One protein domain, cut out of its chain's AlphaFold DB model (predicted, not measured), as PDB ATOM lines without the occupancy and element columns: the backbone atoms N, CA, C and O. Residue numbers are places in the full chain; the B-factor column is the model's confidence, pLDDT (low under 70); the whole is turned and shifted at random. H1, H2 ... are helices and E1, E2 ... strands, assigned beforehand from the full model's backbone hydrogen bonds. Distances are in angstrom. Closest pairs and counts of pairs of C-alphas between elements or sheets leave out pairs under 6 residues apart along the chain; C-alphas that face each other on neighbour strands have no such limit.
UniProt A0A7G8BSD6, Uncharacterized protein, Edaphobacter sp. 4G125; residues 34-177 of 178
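This is residues 34 to 177 of the 178 residues of an uncharacterized protein of Edaphobacter sp. 4G125 (UniProt A0A7G8BSD6). With little regular structure, this is a small sandwich of two four-stranded sheets face to face, mixed E5 E4 E1 E8 and antiparallel E3 E2 E6 E7, with H1 at one side and H2 on a tail. Along the chain come E1 to E7, H1, E8, H2. Mostly strand, 55 of 144 printed residues are in named elements; compact, radius of gyration of the C-alphas 14.8 A, spans 43 by 35 by 27 A.

E1, residues 34 to 41, runs 22.8 A from C-alpha 34 (144.521, 113.640, 102.922); E4 is 76 to 82, E5 105 to 107, E8 162 to 168. E2 is 54 to 59, E3 67 to 70, E6 111 to 115, E7 133 to 136. H1 is 137 to 143; H2, 172 to 175, ends at C-alpha (136.856, 92.271, 125.982).

E1 is antiparallel to E4, N 37 to O 77 2.8 A, and parallel to E8, N 38 to O 163 2.8 A. E2 and E6 are antiparallel, N 56 to O 115 2.8 A. H1, every O i to N i+4 pair within hydrogen-bond range, is on the first sheet, closest C-alphas Val 140 and Gln 162, 6.4 A; H2 is too short for such a pair.

The farthest C-alphas, Asn 86 and Leu 173, are 45.3 A apart. The printed part has no cut. Links E1 to E2, E4 to E5, E6 to E7 and H1 to E8 are long. pLDDT is under 70 at 63, 91 to 98 and 124 to 127.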
ATOM      1  N   THR A  34     144.332 114.404 101.685       93.94
ATOM      2  CA  THR A  34     144.521 113.640 102.922       93.94
ATOM      3  C   THR A  34     143.241 113.652 103.743       93.94
ATOM      4  O   THR A  34     142.749 114.714 104.115       93.94
ATOM      5  N   LEU A  35     142.731 112.462 104.050       96.62
ATOM      6  CA  LEU A  35     141.734 112.246 105.085       96.62
ATOM      7  C   LEU A  35     142.431 112.000 106.425       96.62
ATOM      8  O   LEU A  35     143.269 111.105 106.556       96.62
ATOM      9  N   GLU A  36     142.050 112.771 107.436       97.94
ATOM     10  CA  GLU A  36     142.495 112.591 108.814       97.94
ATOM     11  C   GLU A  36     141.392 111.955 109.655       97.94
ATOM     12  O   GLU A  36     140.260 112.430 109.690       97.94
ATOM     13  N   ILE A  37     141.724 110.899 110.389       98.06
ATOM     14  CA  ILE A  37     140.789 110.190 111.256       98.06
ATOM     15  C   ILE A  37     141.326 110.280 112.677       98.06
ATOM     16  O   ILE A  37     142.311 109.635 113.029       98.06
ATOM     17  N   LYS A  38     140.686 111.111 113.497       98.19
ATOM     18  CA  LYS A  38     141.097 111.392 114.869       98.19
ATOM     19  C   LYS A  38     140.261 110.598 115.864       98.19
ATOM     20  O   LYS A  38     139.039 110.744 115.918       98.19
ATOM     21  N   LEU A  39     140.931 109.812 116.697       97.81
ATOM     22  CA  LEU A  39     140.330 109.087 117.808       97.81
ATOM     23  C   LEU A  39     140.547 109.851 119.117       97.81
ATOM     24  O   LEU A  39     141.680 110.125 119.521       97.81
ATOM     25  N   VAL A  40     139.452 110.174 119.802       97.94
ATOM     26  CA  VAL A  40     139.463 110.945 121.053       97.94
ATOM     27  C   VAL A  40     138.714 110.170 122.132       97.94
ATOM     28  O   VAL A  40     137.587 109.735 121.896       97.94
ATOM     29  N   ASP A  41     139.290 110.023 123.329       97.25
ATOM     30  CA  ASP A  41     138.562 109.475 124.480       97.25
ATOM     31  C   ASP A  41     137.428 110.440 124.855       97.25
ATOM     32  O   ASP A  41     137.659 111.535 125.371       97.25
ATOM     33  N   GLY A  42     136.181 110.043 124.608       96.69
ATOM     34  CA  GLY A  42     135.001 110.878 124.842       96.69
ATOM     35  C   GLY A  42     134.789 111.258 126.309       96.69
ATOM     36  O   GLY A  42     134.053 112.203 126.600       96.69
ATOM     37  N   ARG A  43     135.442 110.571 127.252       96.44
ATOM     38  CA  ARG A  43     135.304 110.852 128.688       96.44
ATOM     39  C   ARG A  43     136.156 112.038 129.129       96.44
ATOM     40  O   ARG A  43     135.735 112.783 130.008       96.44
ATOM     41  N   ASN A  44     137.349 112.199 128.552       97.19
ATOM     42  CA  ASN A  44     138.359 113.152 129.034       97.19
ATOM     43  C   ASN A  44     139.031 113.990 127.931       97.19
ATOM     44  O   ASN A  44     139.793 114.898 128.250       97.19
ATOM     45  N   GLY A  45     138.764 113.707 126.655       97.38
ATOM     46  CA  GLY A  45     139.263 114.464 125.509       97.38
ATOM     47  C   GLY A  45     140.701 114.150 125.109       97.38
ATOM     48  O   GLY A  45     141.234 114.801 124.210       97.38
ATOM     49  N   ARG A  46     141.343 113.171 125.752       97.88
ATOM     50  CA  ARG A  46     142.706 112.758 125.411       97.88
ATOM     51  C   ARG A  46     142.723 112.013 124.072       97.88
ATOM     52  O   ARG A  46     141.763 111.307 123.762       97.88
ATOM     53  N   PRO A  47     143.801 112.141 123.285       97.88
ATOM     54  CA  PRO A  47     143.958 111.346 122.075       97.88
ATOM     55  C   PRO A  47     144.096 109.858 122.419       97.88
ATOM     56  O   PRO A  47     144.702 109.499 123.432       97.88
ATOM     57  N   MET A  48     143.542 108.991 121.573       97.06
ATOM     58  CA  MET A  48     143.777 107.548 121.670       97.06
ATOM     59  C   MET A  48     145.106 107.227 120.996       97.06
ATOM     60  O   MET A  48     145.238 107.449 119.800       97.06
ATOM     61  N   VAL A  49     146.081 106.728 121.756       95.94
ATOM     62  CA  VAL A  49     147.458 106.500 121.290       95.94
ATOM     63  C   VAL A  49     147.974 105.125 121.725       95.94
ATOM     64  O   VAL A  49     147.426 104.505 122.641       95.94
ATOM     65  N   GLY A  50     149.061 104.663 121.104       90.81
ATOM     66  CA  GLY A  50     149.760 103.422 121.456       90.81
ATOM     67  C   GLY A  50     149.444 102.241 120.533       90.81
ATOM     68  O   GLY A  50     148.769 102.378 119.520       90.81
ATOM     69  N   THR A  51     149.932 101.052 120.890       83.50
ATOM     70  CA  THR A  51     149.932  99.858 120.016       83.50
ATOM     71  C   THR A  51     148.548  99.303 119.673       83.50
ATOM     72  O   THR A  51     148.409  98.559 118.711       83.50
ATOM     73  N   SER A  52     147.523  99.655 120.450       85.81
ATOM     74  CA  SER A  52     146.131  99.257 120.197       85.81
ATOM     75  C   SER A  52     145.300 100.345 119.515       85.81
ATOM     76  O   SER A  52     144.126 100.117 119.231       85.81
ATOM     77  N   ALA A  53     145.891 101.518 119.258       93.00
ATOM     78  CA  ALA A  53     145.208 102.659 118.670       93.00
ATOM     79  C   ALA A  53     145.409 102.675 117.152       93.00
ATOM     80  O   ALA A  53     146.447 103.077 116.630       93.00
ATOM     81  N   TYR A  54     144.397 102.186 116.443       94.88
ATOM     82  CA  TYR A  54     144.344 102.168 114.988       94.88
ATOM     83  C   TYR A  54     142.899 102.298 114.506       94.88
ATOM     84  O   TYR A  54     141.949 102.143 115.278       94.88
ATOM     85  N   VAL A  55     142.736 102.572 113.217       95.06
ATOM     86  CA  VAL A  55     141.445 102.546 112.526       95.06
ATOM     87  C   VAL A  55     141.513 101.585 111.355       95.06
ATOM     88  O   VAL A  55     142.481 101.587 110.607       95.06
ATOM     89  N   ASN A  56     140.481 100.769 111.199       94.25
ATOM     90  CA  ASN A  56     140.275  99.932 110.030       94.25
ATOM     91  C   ASN A  56     139.489 100.733 108.997       94.25
ATOM     92  O   ASN A  56     138.385 101.197 109.297       94.25
ATOM     93  N   VAL A  57     140.041 100.881 107.796       93.88
ATOM     94  CA  VAL A  57     139.427 101.647 106.710       93.88
ATOM     95  C   VAL A  57     139.201 100.769 105.486       93.88
ATOM     96  O   VAL A  57     140.082 100.021 105.071       93.88
ATOM     97  N   TRP A  58     138.022 100.897 104.884       93.06
ATOM     98  CA  TRP A  58     137.693 100.341 103.573       93.06
ATOM     99  C   TRP A  58     137.315 101.485 102.648       93.06
ATOM    100  O   TRP A  58     136.397 102.240 102.968       93.06
ATOM    101  N   VAL A  59     137.974 101.599 101.501       91.38
ATOM    102  CA  VAL A  59     137.641 102.607 100.486       91.38
ATOM    103  C   VAL A  59     136.917 101.935  99.325       91.38
ATOM    104  O   VAL A  59     137.369 100.912  98.810       91.38
ATOM    105  N   GLY A  60     135.767 102.495  98.957       87.56
ATOM    106  CA  GLY A  60     134.890 101.972  97.919       87.56
ATOM    107  C   GLY A  60     133.987 100.804  98.309       87.56
ATOM    108  O   GLY A  60     133.936 100.331  99.455       87.56
ATOM    109  N   GLY A  61     133.202 100.381  97.313       73.88
ATOM    110  CA  GLY A  61     132.145  99.373  97.447       73.88
ATOM    111  C   GLY A  61     132.618  97.921  97.348       73.88
ATOM    112  O   GLY A  61     131.881  97.011  97.732       73.88
ATOM    113  N   GLU A  62     133.838  97.680  96.868       70.94
ATOM    114  CA  GLU A  62     134.384  96.329  96.746       70.94
ATOM    115  C   GLU A  62     134.658  95.707  98.125       70.94
ATOM    116  O   GLU A  62     135.025  96.381  99.096       70.94
ATOM    117  N   ARG A  63     134.480  94.385  98.233       64.69
ATOM    118  CA  ARG A  63     134.881  93.618  99.420       64.69
ATOM    119  C   ARG A  63     136.397  93.417  99.408       64.69
ATOM    120  O   ARG A  63     136.877  92.339  99.079       64.69
ATOM    121  N   LYS A  64     137.130  94.477  99.746       74.19
ATOM    122  CA  LYS A  64     138.572  94.434 100.018       74.19
ATOM    123  C   LYS A  64     138.842  94.224 101.506       74.19
ATOM    124  O   LYS A  64     137.954  94.412 102.344       74.19
ATOM    125  N   GLU A  65     140.067  93.828 101.819       81.31
ATOM    126  CA  GLU A  65     140.556  93.778 103.195       81.31
ATOM    127  C   GLU A  65     140.597  95.171 103.818       81.31
ATOM    128  O   GLU A  65     140.677  96.186 103.121       81.31
ATOM    129  N   ALA A  66     140.500  95.216 105.145       87.88
ATOM    130  CA  ALA A  66     140.607  96.468 105.869       87.88
ATOM    131  C   ALA A  66     142.059  96.942 105.890       87.88
ATOM    132  O   ALA A  66     142.979  96.150 106.112       87.88
ATOM    133  N   ILE A  67     142.239  98.248 105.746       91.81
ATOM    134  CA  ILE A  67     143.515  98.917 105.951       91.81
ATOM    135  C   ILE A  67     143.533  99.374 107.409       91.81
ATOM    136  O   ILE A  67     142.808 100.302 107.769       91.81
ATOM    137  N   ALA A  68     144.309  98.711 108.261       93.12
ATOM    138  CA  ALA A  68     144.595  99.204 109.601       93.12
ATOM    139  C   ALA A  68     145.627 100.323 109.526       93.12
ATOM    140  O   ALA A  68     146.780 100.110 109.153       93.12
ATOM    141  N   ILE A  69     145.211 101.507 109.952       95.00
ATOM    142  CA  ILE A  69     146.040 102.701 110.013       95.00
ATOM    143  C   ILE A  69     146.262 103.033 111.489       95.00
ATOM    144  O   ILE A  69     145.310 103.440 112.167       95.00
ATOM    145  N   PRO A  70     147.476 102.837 112.029       95.94
ATOM    146  CA  PRO A  70     147.802 103.245 113.388       95.94
ATOM    147  C   PRO A  70     147.641 104.756 113.568       95.94
ATOM    148  O   PRO A  70     147.955 105.536 112.667       95.94
ATOM    149  N   THR A  71     147.187 105.182 114.742       96.75
ATOM    150  CA  THR A  71     147.176 106.602 115.093       96.75
ATOM    151  C   THR A  71     148.565 107.076 115.514       96.75
ATOM    152  O   THR A  71     149.317 106.330 116.146       96.75
ATOM    153  N   ASP A  72     148.881 108.335 115.232       96.69
ATOM    154  CA  ASP A  72     150.060 109.018 115.765       96.69
ATOM    155  C   ASP A  72     149.924 109.379 117.263       96.69
ATOM    156  O   ASP A  72     148.984 108.979 117.955       96.69
ATOM    157  N   ASP A  73     150.887 110.140 117.778       96.81
ATOM    158  CA  ASP A  73     150.935 110.664 119.149       96.81
ATOM    159  C   ASP A  73     149.840 111.702 119.464       96.81
ATOM    160  O   ASP A  73     149.583 112.017 120.631       96.81
ATOM    161  N   HIS A  74     149.135 112.187 118.445       97.38
ATOM    162  CA  HIS A  74     147.966 113.054 118.556       97.38
ATOM    163  C   HIS A  74     146.642 112.306 118.344       97.38
ATOM    164  O   HIS A  74     145.574 112.935 118.324       97.38
ATOM    165  N   GLY A  75     146.690 110.976 118.229       97.31
ATOM    166  CA  GLY A  75     145.524 110.128 118.016       97.31
ATOM    167  C   GLY A  75     144.949 110.235 116.607       97.31
ATOM    168  O   GLY A  75     143.752 110.008 116.427       97.31
ATOM    169  N   VAL A  76     145.762 110.622 115.619       98.12
ATOM    170  CA  VAL A  76     145.352 110.819 114.224       98.12
ATOM    171  C   VAL A  76     145.926 109.718 113.340       98.12
ATOM    172  O   VAL A  76     147.133 109.512 113.277       98.12
ATOM    173  N   ALA A  77     145.049 109.028 112.621       97.75
ATOM    174  CA  ALA A  77     145.389 108.166 111.498       97.75
ATOM    175  C   ALA A  77     145.193 108.939 110.184       97.75
ATOM    176  O   ALA A  77     144.232 109.700 110.057       97.75
ATOM    177  N   ARG A  78     146.094 108.770 109.209       97.56
ATOM    178  CA  ARG A  78     146.060 109.521 107.942       97.56
ATOM    179  C   ARG A  78     145.958 108.587 106.747       97.56
ATOM    180  O   ARG A  78     146.711 107.626 106.649       97.56
ATOM    181  N   LEU A  79     145.048 108.912 105.838       95.56
ATOM    182  CA  LEU A  79     144.819 108.208 104.582       95.56
ATOM    183  C   LEU A  79     144.954 109.204 103.433       95.56
ATOM    184  O   LEU A  79     144.230 110.195 103.393       95.56
ATOM    185  N   GLN A  80     145.853 108.944 102.491       95.88
ATOM    186  CA  GLN A  80     145.974 109.758 101.286       95.88
ATOM    187  C   GLN A  80     145.097 109.177 100.180       95.88
ATOM    188  O   GLN A  80     145.160 107.987  99.882       95.88
ATOM    189  N   LEU A  81     144.279 110.026  99.569       94.06
ATOM    190  CA  LEU A  81     143.443 109.695  98.425       94.06
ATOM    191  C   LEU A  81     144.083 110.238  97.151       94.06
ATOM    192  O   LEU A  81     144.409 111.425  97.078       94.06
ATOM    193  N   THR A  82     144.193 109.402  96.128       93.12
ATOM    194  CA  THR A  82     144.720 109.781  94.813       93.12
ATOM    195  C   THR A  82     143.751 109.410  93.694       93.12
ATOM    196  O   THR A  82     142.994 108.446  93.789       93.12
ATOM    197  N   LEU A  83     143.755 110.179  92.606       91.25
ATOM    198  CA  LEU A  83     143.081 109.800  91.359       91.25
ATOM    199  C   LEU A  83     144.004 108.997  90.430       91.25
ATOM    200  O   LEU A  83     143.531 108.415  89.454       91.25
ATOM    201  N   ASN A  84     145.305 108.962  90.726       90.12
ATOM    202  CA  ASN A  84     146.307 108.264  89.941       90.12
ATOM    203  C   ASN A  84     146.489 106.830  90.475       90.12
ATOM    204  O   ASN A  84     147.041 106.657  91.560       90.12
ATOM    205  N   PRO A  85     146.083 105.789  89.728       83.50
ATOM    206  CA  PRO A  85     146.194 104.406  90.197       83.50
ATOM    207  C   PRO A  85     147.649 103.943  90.387       83.50
ATOM    208  O   PRO A  85     147.896 102.972  91.090       83.50
ATOM    209  N   ASN A  86     148.626 104.636  89.791       87.31
ATOM    210  CA  ASN A  86     150.045 104.292  89.923       87.31
ATOM    211  C   ASN A  86     150.675 104.786  91.237       87.31
ATOM    212  O   ASN A  86     151.831 104.475  91.510       87.31
ATOM    213  N   GLU A  87     149.952 105.588  92.021       87.88
ATOM    214  CA  GLU A  87     150.406 106.094  93.322       87.88
ATOM    215  C   GLU A  87     149.920 105.228  94.493       87.88
ATOM    216  O   GLU A  87     150.327 105.458  95.631       87.88
ATOM    217  N   GLU A  88     149.060 104.235  94.239       87.88
ATOM    218  CA  GLU A  88     148.581 103.318  95.272       87.88
ATOM    219  C   GLU A  88     149.749 102.518  95.869       87.88
ATOM    220  O   GLU A  88     150.529 101.900  95.144       87.88
ATOM    221  N   ASN A  89     149.870 102.505  97.200       88.88
ATOM    222  CA  ASN A  89     150.969 101.823  97.901       88.88
ATOM    223  C   ASN A  89     150.494 100.686  98.818       88.88
ATOM    224  O   ASN A  89     151.254 100.185  99.645       88.88
ATOM    225  N   ILE A  90     149.238 100.267  98.676       84.44
ATOM    226  CA  ILE A  90     148.677  99.184  99.474       84.44
ATOM    227  C   ILE A  90     148.971  97.854  98.800       84.44
ATOM    228  O   ILE A  90     148.560  97.595  97.671       84.44
ATOM    229  N   SER A  91     149.665  96.985  99.529       68.81
ATOM    230  CA  SER A  91     149.918  95.621  99.077       68.81
ATOM    231  C   SER A  91     148.621  94.813  99.115       68.81
ATOM    232  O   SER A  91     147.955  94.756 100.147       68.81
ATOM    233  N   ILE A  92     148.270  94.159  98.005       62.06
ATOM    234  CA  ILE A  92     147.181  93.177  97.980       62.06
ATOM    235  C   ILE A  92     147.642  91.983  98.814       62.06
ATOM    236  O   ILE A  92     148.481  91.193  98.384       62.06
ATOM    237  N   SER A  93     147.116  91.875 100.026       57.34
ATOM    238  CA  SER A  93     147.292  90.685 100.844       57.34
ATOM    239  C   SER A  93     146.487  89.538 100.218       57.34
ATOM    240  O   SER A  93     145.304  89.670  99.908       57.34
ATOM    241  N   THR A  94     147.158  88.418  99.948       53.66
ATOM    242  CA  THR A  94     146.572  87.199  99.361       53.66
ATOM    243  C   THR A  94     145.949  86.270 100.407       53.66
ATOM    244  O   THR A  94     145.554  85.152 100.074       53.66
ATOM    245  N   GLY A  95     145.843  86.694 101.668       53.94
ATOM    246  CA  GLY A  95     145.264  85.897 102.750       53.94
ATOM    247  C   GLY A  95     144.409  86.749 103.675       53.94
ATOM    248  O   GLY A  95     144.679  87.924 103.797       53.94
ATOM    249  N   HIS A  96     143.421  86.137 104.335       54.00
ATOM    250  CA  HIS A  96     142.390  86.777 105.172       54.00
ATOM    251  C   HIS A  96     142.935  87.590 106.368       54.00
ATOM    252  O   HIS A  96     142.818  87.167 107.522       54.00
ATOM    253  N   GLY A  97     143.524  88.754 106.105       59.81
ATOM    254  CA  GLY A  97     144.271  89.558 107.066       59.81
ATOM    255  C   GLY A  97     143.848  91.024 107.090       59.81
ATOM    256  O   GLY A  97     143.061  91.501 106.282       59.81
ATOM    257  N   THR A  98     144.350  91.754 108.084       66.50
ATOM    258  CA  THR A  98     144.268  93.219 108.111       66.50
ATOM    259  C   THR A  98     145.601  93.769 107.624       66.50
ATOM    260  O   THR A  98     146.645  93.393 108.161       66.50
ATOM    261  N   ILE A  99     145.582  94.651 106.624       77.69
ATOM    262  CA  ILE A  99     146.800  95.272 106.097       77.69
ATOM    263  C   ILE A  99     147.166  96.426 107.022       77.69
ATOM    264  O   ILE A  99     146.413  97.390 107.115       77.69
ATOM    265  N   VAL A 100     148.299  96.339 107.718       84.94
ATOM    266  CA  VAL A 100     148.777  97.430 108.578       84.94
ATOM    267  C   VAL A 100     149.685  98.341 107.760       84.94
ATOM    268  O   VAL A 100     150.786  97.939 107.403       84.94
ATOM    269  N   GLU A 101     149.238  99.567 107.488       90.19
ATOM    270  CA  GLU A 101     150.010 100.569 106.746       90.19
ATOM    271  C   GLU A 101     149.897 101.928 107.446       90.19
ATOM    272  O   GLU A 101     148.807 102.381 107.799       90.19
ATOM    273  N   LYS A 102     151.036 102.585 107.680       88.56
ATOM    274  CA  LYS A 102     151.105 103.849 108.422       88.56
ATOM    275  C   LYS A 102     150.771 105.050 107.539       88.56
ATOM    276  O   LYS A 102     150.207 106.021 108.038       88.56
ATOM    277  N   HIS A 103     151.122 104.995 106.254       92.00
ATOM    278  CA  HIS A 103     150.870 106.086 105.309       92.00
ATOM    279  C   HIS A 103     150.247 105.556 104.010       92.00
ATOM    280  O   HIS A 103     150.868 105.644 102.946       92.00
ATOM    281  N   PRO A 104     149.036 104.980 104.082       94.00
ATOM    282  CA  PRO A 104     148.393 104.418 102.909       94.00
ATOM    283  C   PRO A 104     148.003 105.520 101.926       94.00
ATOM    284  O   PRO A 104     147.397 106.529 102.299       94.00
ATOM    285  N   VAL A 105     148.318 105.278 100.661       93.62
ATOM    286  CA  VAL A 105     147.858 106.011  99.490       93.62
ATOM    287  C   VAL A 105     146.926 105.080  98.733       93.62
ATOM    288  O   VAL A 105     147.314 103.979  98.337       93.62
ATOM    289  N   VAL A 106     145.677 105.504  98.565       92.00
ATOM    290  CA  VAL A 106     144.623 104.702  97.943       92.00
ATOM    291  C   VAL A 106     143.889 105.493  96.893       92.00
ATOM    292  O   VAL A 106     143.767 106.716  96.979       92.00
ATOM    293  N   LYS A 107     143.318 104.777  95.930       92.44
ATOM    294  CA  LYS A 107     142.425 105.390  94.965       92.44
ATOM    295  C   LYS A 107     141.241 106.055  95.660       92.44
ATOM    296  O   LYS A 107     140.590 105.460  96.517       92.44
ATOM    297  N   TYR A 108     140.946 107.281  95.250       93.50
ATOM    298  CA  TYR A 108     139.740 107.989  95.639       93.50
ATOM    299  C   TYR A 108     138.500 107.181  95.241       93.50
ATOM    300  O   TYR A 108     138.375 106.724  94.103       93.50
ATOM    301  N   ASP A 109     137.550 107.093  96.163       93.75
ATOM    302  CA  ASP A 109     136.200 106.603  95.910       93.75
ATOM    303  C   ASP A 109     135.188 107.575  96.523       93.75
ATOM    304  O   ASP A 109     135.516 108.336  97.437       93.75
ATOM    305  N   ALA A 110     133.945 107.552  96.041       95.12
ATOM    306  CA  ALA A 110     132.863 108.380  96.565       95.12
ATOM    307  C   ALA A 110     132.527 108.069  98.033       95.12
ATOM    308  O   ALA A 110     131.973 108.926  98.729       95.12
ATOM    309  N   SER A 111     132.856 106.865  98.510       95.44
ATOM    310  CA  SER A 111     132.583 106.452  99.883       95.44
ATOM    311  C   SER A 111     133.722 105.665 100.516       95.44
ATOM    312  O   SER A 111     134.494 104.966  99.858       95.44
ATOM    313  N   PHE A 112     133.781 105.734 101.839       95.25
ATOM    314  CA  PHE A 112     134.665 104.907 102.643       95.25
ATOM    315  C   PHE A 112     133.982 104.515 103.949       95.25
ATOM    316  O   PHE A 112     132.953 105.070 104.343       95.25
ATOM    317  N   ARG A 113     134.535 103.505 104.613       94.94
ATOM    318  CA  ARG A 113     133.980 102.926 105.831       94.94
ATOM    319  C   ARG A 113     135.065 102.836 106.881       94.94
ATOM    320  O   ARG A 113     136.188 102.470 106.554       94.94
ATOM    321  N   ILE A 114     134.722 103.154 108.124       94.25
ATOM    322  CA  ILE A 114     135.641 103.089 109.262       94.25
ATOM    323  C   ILE A 114     135.078 102.165 110.334       94.25
ATOM    324  O   ILE A 114     133.905 102.263 110.705       94.25
ATOM    325  N   ASN A 115     135.948 101.328 110.883       93.00
ATOM    326  CA  ASN A 115     135.776 100.697 112.183       93.00
ATOM    327  C   ASN A 115     136.985 101.036 113.069       93.00
ATOM    328  O   ASN A 115     138.097 101.206 112.579       93.00
ATOM    329  N   ALA A 116     136.772 101.138 114.376       91.94
ATOM    330  CA  ALA A 116     137.841 101.307 115.352       91.94
ATOM    331  C   ALA A 116     137.674 100.250 116.455       91.94
ATOM    332  O   ALA A 116     136.532  99.947 116.813       91.94
ATOM    333  N   PRO A 117     138.765  99.727 117.044       90.44
ATOM    334  CA  PRO A 117     138.732  98.712 118.100       90.44
ATOM    335  C   PRO A 117     138.340  99.311 119.467       90.44
ATOM    336  O   PRO A 117     138.905  98.978 120.509       90.44
ATOM    337  N   TYR A 118     137.371 100.226 119.473       92.38
ATOM    338  CA  TYR A 118     136.900 100.973 120.630       92.38
ATOM    339  C   TYR A 118     135.387 101.120 120.583       92.38
ATOM    340  O   TYR A 118     134.774 101.107 119.520       92.38
ATOM    341  N   VAL A 119     134.772 101.335 121.740       92.19
ATOM    342  CA  VAL A 119     133.345 101.647 121.800       92.19
ATOM    343  C   VAL A 119     133.135 103.078 121.320       92.19
ATOM    344  O   VAL A 119     133.619 104.010 121.959       92.19
ATOM    345  N   LEU A 120     132.390 103.254 120.226       93.50
ATOM    346  CA  LEU A 120     131.936 104.575 119.790       93.50
ATOM    347  C   LEU A 120     130.972 105.153 120.827       93.50
ATOM    348  O   LEU A 120     129.967 104.523 121.157       93.50
ATOM    349  N   CYS A 121     131.242 106.368 121.299       92.38
ATOM    350  CA  CYS A 121     130.396 107.022 122.290       92.38
ATOM    351  C   CYS A 121     128.991 107.275 121.731       92.38
ATOM    352  O   CYS A 121     128.005 106.834 122.305       92.38
ATOM    353  N   GLY A 122     128.877 107.879 120.549       83.94
ATOM    354  CA  GLY A 122     127.581 108.177 119.931       83.94
ATOM    355  C   GLY A 122     126.801 106.986 119.355       83.94
ATOM    356  O   GLY A 122     125.791 107.221 118.698       83.94
ATOM    357  N   ALA A 123     127.248 105.734 119.517       79.44
ATOM    358  CA  ALA A 123     126.536 104.559 119.006       79.44
ATOM    359  C   ALA A 123     125.755 103.862 120.132       79.44
ATOM    360  O   ALA A 123     126.346 103.370 121.093       79.44
ATOM    361  N   GLY A 124     124.427 103.793 120.010       63.38
ATOM    362  CA  GLY A 124     123.591 102.984 120.899       63.38
ATOM    363  C   GLY A 124     123.669 101.495 120.542       63.38
ATOM    364  O   GLY A 124     123.634 101.147 119.365       63.38
ATOM    365  N   GLY A 125     123.757 100.618 121.547       64.94
ATOM    366  CA  GLY A 125     123.615  99.164 121.381       64.94
ATOM    367  C   GLY A 125     124.749  98.315 121.970       64.94
ATOM    368  O   GLY A 125     125.869  98.774 122.191       64.94
ATOM    369  N   ASN A 126     124.449  97.035 122.207       60.41
ATOM    370  CA  ASN A 126     125.439  96.023 122.572       60.41
ATOM    371  C   ASN A 126     126.331  95.746 121.346       60.41
ATOM    372  O   ASN A 126     125.805  95.325 120.322       60.41
ATOM    373  N   ARG A 127     127.662  95.918 121.455       67.75
ATOM    374  CA  ARG A 127     128.681  95.756 120.381       67.75
ATOM    375  C   ARG A 127     128.974  96.979 119.502       67.75
ATOM    376  O   ARG A 127     129.417  96.830 118.367       67.75
ATOM    377  N   SER A 128     128.846  98.192 120.034       70.06
ATOM    378  CA  SER A 128     129.276  99.422 119.344       70.06
ATOM    379  C   SER A 128     130.763  99.455 118.942       70.06
ATOM    380  O   SER A 128     131.132 100.270 118.103       70.06
ATOM    381  N   TRP A 129     131.613  98.565 119.474       73.50
ATOM    382  CA  TRP A 129     133.004  98.391 119.026       73.50
ATOM    383  C   TRP A 129     133.155  97.633 117.696       73.50
ATOM    384  O   TRP A 129     134.200  97.705 117.059       73.50
ATOM    385  N   LEU A 130     132.108  96.937 117.243       76.75
ATOM    386  CA  LEU A 130     132.029  96.352 115.899       76.75
ATOM    387  C   LEU A 130     131.330  97.290 114.908       76.75
ATOM    388  O   LEU A 130     131.070  96.906 113.770       76.75
ATOM    389  N   ALA A 131     130.975  98.505 115.338       84.69
ATOM    390  CA  ALA A 131     130.262  99.432 114.483       84.69
ATOM    391  C   ALA A 131     131.141  99.820 113.290       84.69
ATOM    392  O   ALA A 131     132.264 100.309 113.450       84.69
ATOM    393  N   LEU A 132     130.591  99.605 112.100       87.81
ATOM    394  CA  LEU A 132     131.128 100.101 110.848       87.81
ATOM    395  C   LEU A 132     130.358 101.371 110.485       87.81
ATOM    396  O   LEU A 132     129.131 101.350 110.381       87.81
ATOM    397  N   LYS A 133     131.069 102.485 110.327       92.44
ATOM    398  CA  LYS A 133     130.491 103.769 109.920       92.44
ATOM    399  C   LYS A 133     130.823 104.037 108.463       92.44
ATOM    400  O   LYS A 133     131.993 104.011 108.101       92.44
ATOM    401  N   ASN A 134     129.801 104.314 107.660       94.38
ATOM    402  CA  ASN A 134     129.954 104.700 106.261       94.38
ATOM    403  C   ASN A 134     130.007 106.228 106.158       94.38
ATOM    404  O   ASN A 134     129.238 106.914 106.834       94.38
ATOM    405  N   PHE A 135     130.876 106.735 105.295       96.12
ATOM    406  CA  PHE A 135     131.075 108.157 105.057       96.12
ATOM    407  C   PHE A 135     131.052 108.455 103.561       96.12
ATOM    408  O   PHE A 135     131.572 107.681 102.756       96.12
ATOM    409  N   SER A 136     130.477 109.605 103.208       97.00
ATOM    410  CA  SER A 136     130.689 110.233 101.907       97.00
ATOM    411  C   SER A 136     132.061 110.898 101.913       97.00
ATOM    412  O   SER A 136     132.326 111.777 102.738       97.00
ATOM    413  N   THR A 137     132.938 110.489 100.998       96.31
ATOM    414  CA  THR A 137     134.292 111.042 100.889       96.31
ATOM    415  C   THR A 137     134.236 112.541 100.642       96.31
ATOM    416  O   THR A 137     134.895 113.308 101.338       96.31
ATOM    417  N   LYS A 138     133.382 112.973  99.710       96.06
ATOM    418  CA  LYS A 138     133.190 114.389  99.384       96.06
ATOM    419  C   LYS A 138     132.707 115.200 100.587       96.06
ATOM    420  O   LYS A 138     133.247 116.261 100.857       96.06
ATOM    421  N   GLU A 139     131.713 114.703 101.321       97.19
ATOM    422  CA  GLU A 139     131.160 115.421 102.478       97.19
ATOM    423  C   GLU A 139     132.213 115.619 103.574       97.19
ATOM    424  O   GLU A 139     132.355 116.716 104.113       97.19
ATOM    425  N   VAL A 140     133.006 114.583 103.859       97.69
ATOM    426  CA  VAL A 140     134.102 114.677 104.829       97.69
ATOM    427  C   VAL A 140     135.188 115.631 104.343       97.69
ATOM    428  O   VAL A 140     135.705 116.410 105.139       97.69
ATOM    429  N   LEU A 141     135.536 115.609 103.059       96.31
ATOM    430  CA  LEU A 141     136.528 116.528 102.504       96.31
ATOM    431  C   LEU A 141     136.065 117.985 102.564       96.31
ATOM    432  O   LEU A 141     136.870 118.840 102.911       96.31
ATOM    433  N   ASP A 142     134.787 118.257 102.312       96.19
ATOM    434  CA  ASP A 142     134.252 119.622 102.263       96.19
ATOM    435  C   ASP A 142     133.930 120.194 103.651       96.19
ATOM    436  O   ASP A 142     134.103 121.390 103.897       96.19
ATOM    437  N   HIS A 143     133.434 119.358 104.566       96.44
ATOM    438  CA  HIS A 143     132.863 119.808 105.844       96.44
ATOM    439  C   HIS A 143     133.493 119.142 107.069       96.44
ATOM    440  O   HIS A 143     133.428 119.682 108.175       96.44
ATOM    441  N   GLY A 144     134.121 117.984 106.882       97.38
ATOM    442  CA  GLY A 144     134.529 117.112 107.972       97.38
ATOM    443  C   GLY A 144     133.342 116.447 108.668       97.38
ATOM    444  O   GLY A 144     132.177 116.637 108.326       97.38
ATOM    445  N   TYR A 145     133.643 115.641 109.679       97.75
ATOM    446  CA  TYR A 145     132.648 114.958 110.496       97.75
ATOM    447  C   TYR A 145     133.116 114.847 111.942       97.75
ATOM    448  O   TYR A 145     134.259 114.482 112.199       97.75
ATOM    449  N   ALA A 146     132.224 115.084 112.902       97.56
ATOM    450  CA  ALA A 146     132.452 114.735 114.300       97.56
ATOM    451  C   ALA A 146     131.285 113.888 114.811       97.56
ATOM    452  O   ALA A 146     130.120 114.265 114.686       97.56
ATOM    453  N   SER A 147     131.587 112.726 115.391       95.75
ATOM    454  CA  SER A 147     130.557 111.893 116.012       95.75
ATOM    455  C   SER A 147     129.967 112.582 117.245       95.75
ATOM    456  O   SER A 147     130.666 113.328 117.925       95.75
ATOM    457  N   ALA A 148     128.731 112.255 117.618       94.56
ATOM    458  CA  ALA A 148     128.204 112.641 118.925       94.56
ATOM    459  C   ALA A 148     129.027 112.018 120.073       94.56
ATOM    460  O   ALA A 148     129.479 110.872 119.975       94.56
ATOM    461  N   ASN A 149     129.173 112.750 121.181       95.81
ATOM    462  CA  ASN A 149     129.809 112.258 122.400       95.81
ATOM    463  C   ASN A 149     128.786 112.121 123.531       95.81
ATOM    464  O   ASN A 149     128.376 113.109 124.127       95.81
ATOM    465  N   THR A 150     128.397 110.889 123.844       94.31
ATOM    466  CA  THR A 150     127.525 110.576 124.989       94.31
ATOM    467  C   THR A 150     128.303 109.995 126.177       94.31
ATOM    468  O   THR A 150     127.727 109.777 127.238       94.31
ATOM    469  N   CYS A 151     129.612 109.748 126.031       93.44
ATOM    470  CA  CYS A 151     130.461 109.234 127.110       93.44
ATOM    471  C   CYS A 151     130.863 110.314 128.121       93.44
ATOM    472  O   CYS A 151     131.358 109.992 129.201       93.44
ATOM    473  N   GLY A 152     130.736 111.589 127.754       94.81
ATOM    474  CA  GLY A 152     131.210 112.716 128.542       94.81
ATOM    475  C   GLY A 152     130.753 114.044 127.954       94.81
ATOM    476  O   GLY A 152     129.846 114.095 127.129       94.81
ATOM    477  N   LYS A 153     131.386 115.133 128.400       96.44
ATOM    478  CA  LYS A 153     131.033 116.510 128.004       96.44
ATOM    479  C   LYS A 153     131.980 117.117 126.969       96.44
ATOM    480  O   LYS A 153     131.811 118.271 126.594       96.44
ATOM    481  N   VAL A 154     133.003 116.372 126.549       96.88
ATOM    482  CA  VAL A 154     133.995 116.868 125.592       96.88
ATOM    483  C   VAL A 154     133.347 117.036 124.226       96.88
ATOM    484  O   VAL A 154     132.651 116.141 123.751       96.88
ATOM    485  N   THR A 155     133.614 118.169 123.590       95.88
ATOM    486  CA  THR A 155     133.135 118.504 122.251       95.88
ATOM    487  C   THR A 155     134.313 118.810 121.335       95.88
ATOM    488  O   THR A 155     135.411 119.143 121.783       95.88
ATOM    489  N   ALA A 156     134.097 118.651 120.034       95.12
ATOM    490  CA  ALA A 156     135.059 119.010 119.007       95.12
ATOM    491  C   ALA A 156     134.298 119.426 117.750       95.12
ATOM    492  O   ALA A 156     133.284 118.814 117.412       95.12
ATOM    493  N   SER A 157     134.806 120.446 117.068       95.38
ATOM    494  CA  SER A 157     134.344 120.810 115.730       95.38
ATOM    495  C   SER A 157     135.251 120.141 114.703       95.38
ATOM    496  O   SER A 157     136.474 120.269 114.831       95.38
ATOM    497  N   PRO A 158     134.694 119.444 113.702       94.19
ATOM    498  CA  PRO A 158     135.504 118.886 112.637       94.19
ATOM    499  C   PRO A 158     136.034 119.989 111.721       94.19
ATOM    500  O   PRO A 158     135.514 121.108 111.689       94.19
ATOM    501  N   ARG A 159     137.083 119.656 110.976       96.75
ATOM    502  CA  ARG A 159     137.627 120.480 109.893       96.75
ATOM    503  C   ARG A 159     137.428 119.749 108.560       96.75
ATOM    504  O   ARG A 159     137.375 118.518 108.583       96.75
ATOM    505  N   PRO A 160     137.363 120.463 107.424       97.50
ATOM    506  CA  PRO A 160     137.408 119.847 106.098       97.50
ATOM    507  C   PRO A 160     138.543 118.812 106.003       97.50
ATOM    508  O   PRO A 160     139.665 119.081 106.435       97.50
ATOM    509  N   GLY A 161     138.228 117.611 105.519       97.25
ATOM    510  CA  GLY A 161     139.146 116.469 105.443       97.25
ATOM    511  C   GLY A 161     139.304 115.658 106.733       97.25
ATOM    512  O   GLY A 161     140.081 114.708 106.742       97.25
ATOM    513  N   GLN A 162     138.584 115.978 107.816       98.06
ATOM    514  CA  GLN A 162     138.761 115.323 109.115       98.06
ATOM    515  C   GLN A 162     137.503 114.607 109.619       98.06
ATOM    516  O   GLN A 162     136.416 115.178 109.678       98.06
ATOM    517  N   VAL A 163     137.682 113.374 110.094       98.38
ATOM    518  CA  VAL A 163     136.703 112.594 110.857       98.38
ATOM    519  C   VAL A 163     137.161 112.519 112.313       98.38
ATOM    520  O   VAL A 163     138.201 111.941 112.606       98.38
ATOM    521  N   ILE A 164     136.379 113.055 113.245       98.25
ATOM    522  CA  ILE A 164     136.608 112.931 114.687       98.25
ATOM    523  C   ILE A 164     135.640 111.895 115.253       98.25
ATOM    524  O   ILE A 164     134.417 112.066 115.199       98.25
ATOM    525  N   LEU A 165     136.183 110.830 115.836       97.19
ATOM    526  CA  LEU A 165     135.418 109.808 116.536       97.19
ATOM    527  C   LEU A 165     135.681 109.909 118.039       97.19
ATOM    528  O   LEU A 165     136.802 109.697 118.507       97.19
ATOM    529  N   PHE A 166     134.625 110.195 118.798       97.19
ATOM    530  CA  PHE A 166     134.642 110.056 120.248       97.19
ATOM    531  C   PHE A 166     134.418 108.598 120.608       97.19
ATOM    532  O   PHE A 166     133.386 108.003 120.277       97.19
ATOM    533  N   VAL A 167     135.393 108.030 121.300       95.75
ATOM    534  CA  VAL A 167     135.433 106.615 121.639       95.75
ATOM    535  C   VAL A 167     135.771 106.414 123.110       95.75
ATOM    536  O   VAL A 167     136.178 107.343 123.802       95.75
ATOM    537  N   ARG A 168     135.621 105.193 123.613       94.31
ATOM    538  CA  ARG A 168     136.192 104.775 124.897       94.31
ATOM    539  C   ARG A 168     136.807 103.376 124.781       94.31
ATOM    540  O   ARG A 168     136.347 102.572 123.964       94.31
ATOM    541  N   PRO A 169     137.788 103.036 125.632       92.56
ATOM    542  CA  PRO A 169     138.253 101.665 125.782       92.56
ATOM    543  C   PRO A 169     137.110 100.694 126.091       92.56
ATOM    544  O   PRO A 169     136.138 101.045 126.775       92.56
ATOM    545  N   LEU A 170     137.268  99.453 125.629       89.50
ATOM    546  CA  LEU A 170     136.426  98.348 126.067       89.50
ATOM    547  C   LEU A 170     136.641  98.108 127.564       89.50
ATOM    548  O   LEU A 170     137.774  98.079 128.057       89.50
ATOM    549  N   THR A 171     135.543  97.896 128.275       89.00
ATOM    550  CA  THR A 171     135.550  97.354 129.634       89.00
ATOM    551  C   THR A 171     136.039  95.907 129.622       89.00
ATOM    552  O   THR A 171     136.016  95.233 128.591       89.00
ATOM    553  N   PHE A 172     136.458  95.400 130.780       87.50
ATOM    554  CA  PHE A 172     136.901  94.012 130.918       87.50
ATOM    555  C   PHE A 172     135.853  93.003 130.410       87.50
ATOM    556  O   PHE A 172     136.177  92.113 129.629       87.50
ATOM    557  N   LEU A 173     134.579  93.203 130.765       85.19
ATOM    558  CA  LEU A 173     133.473  92.348 130.320       85.19
ATOM    559  C   LEU A 173     133.228  92.410 128.803       85.19
ATOM    560  O   LEU A 173     132.804  91.419 128.222       85.19
ATOM    561  N   GLU A 174     133.462  93.556 128.156       85.81
ATOM    562  CA  GLU A 174     133.336  93.689 126.695       85.81
ATOM    563  C   GLU A 174     134.484  92.980 125.967       85.81
ATOM    564  O   GLU A 174     134.246  92.362 124.933       85.81
ATOM    565  N   LYS A 175     135.700  93.001 126.531       83.44
ATOM    566  CA  LYS A 175     136.856  92.271 125.982       83.44
ATOM    567  C   LYS A 175     136.668  90.757 126.034       83.44
ATOM    568  O   LYS A 175     137.021  90.087 125.082       83.44
ATOM    569  N   MET A 176     136.066  90.225 127.100       82.88
ATOM    570  CA  MET A 176     135.786  88.783 127.211       82.88
ATOM    571  C   MET A 176     134.695  88.277 126.250       82.88
ATOM    572  O   MET A 176     134.457  87.076 126.182       82.88
ATOM    573  N   LYS A 177     133.988  89.177 125.555       77.50
ATOM    574  CA  LYS A 177     132.977  88.831 124.541       77.50
ATOM    575  C   LYS A 177     133.525  88.876 123.109       77.50
ATOM    576  O   LYS A 177     132.734  88.671 122.186       77.50
TER     577      LYS A 177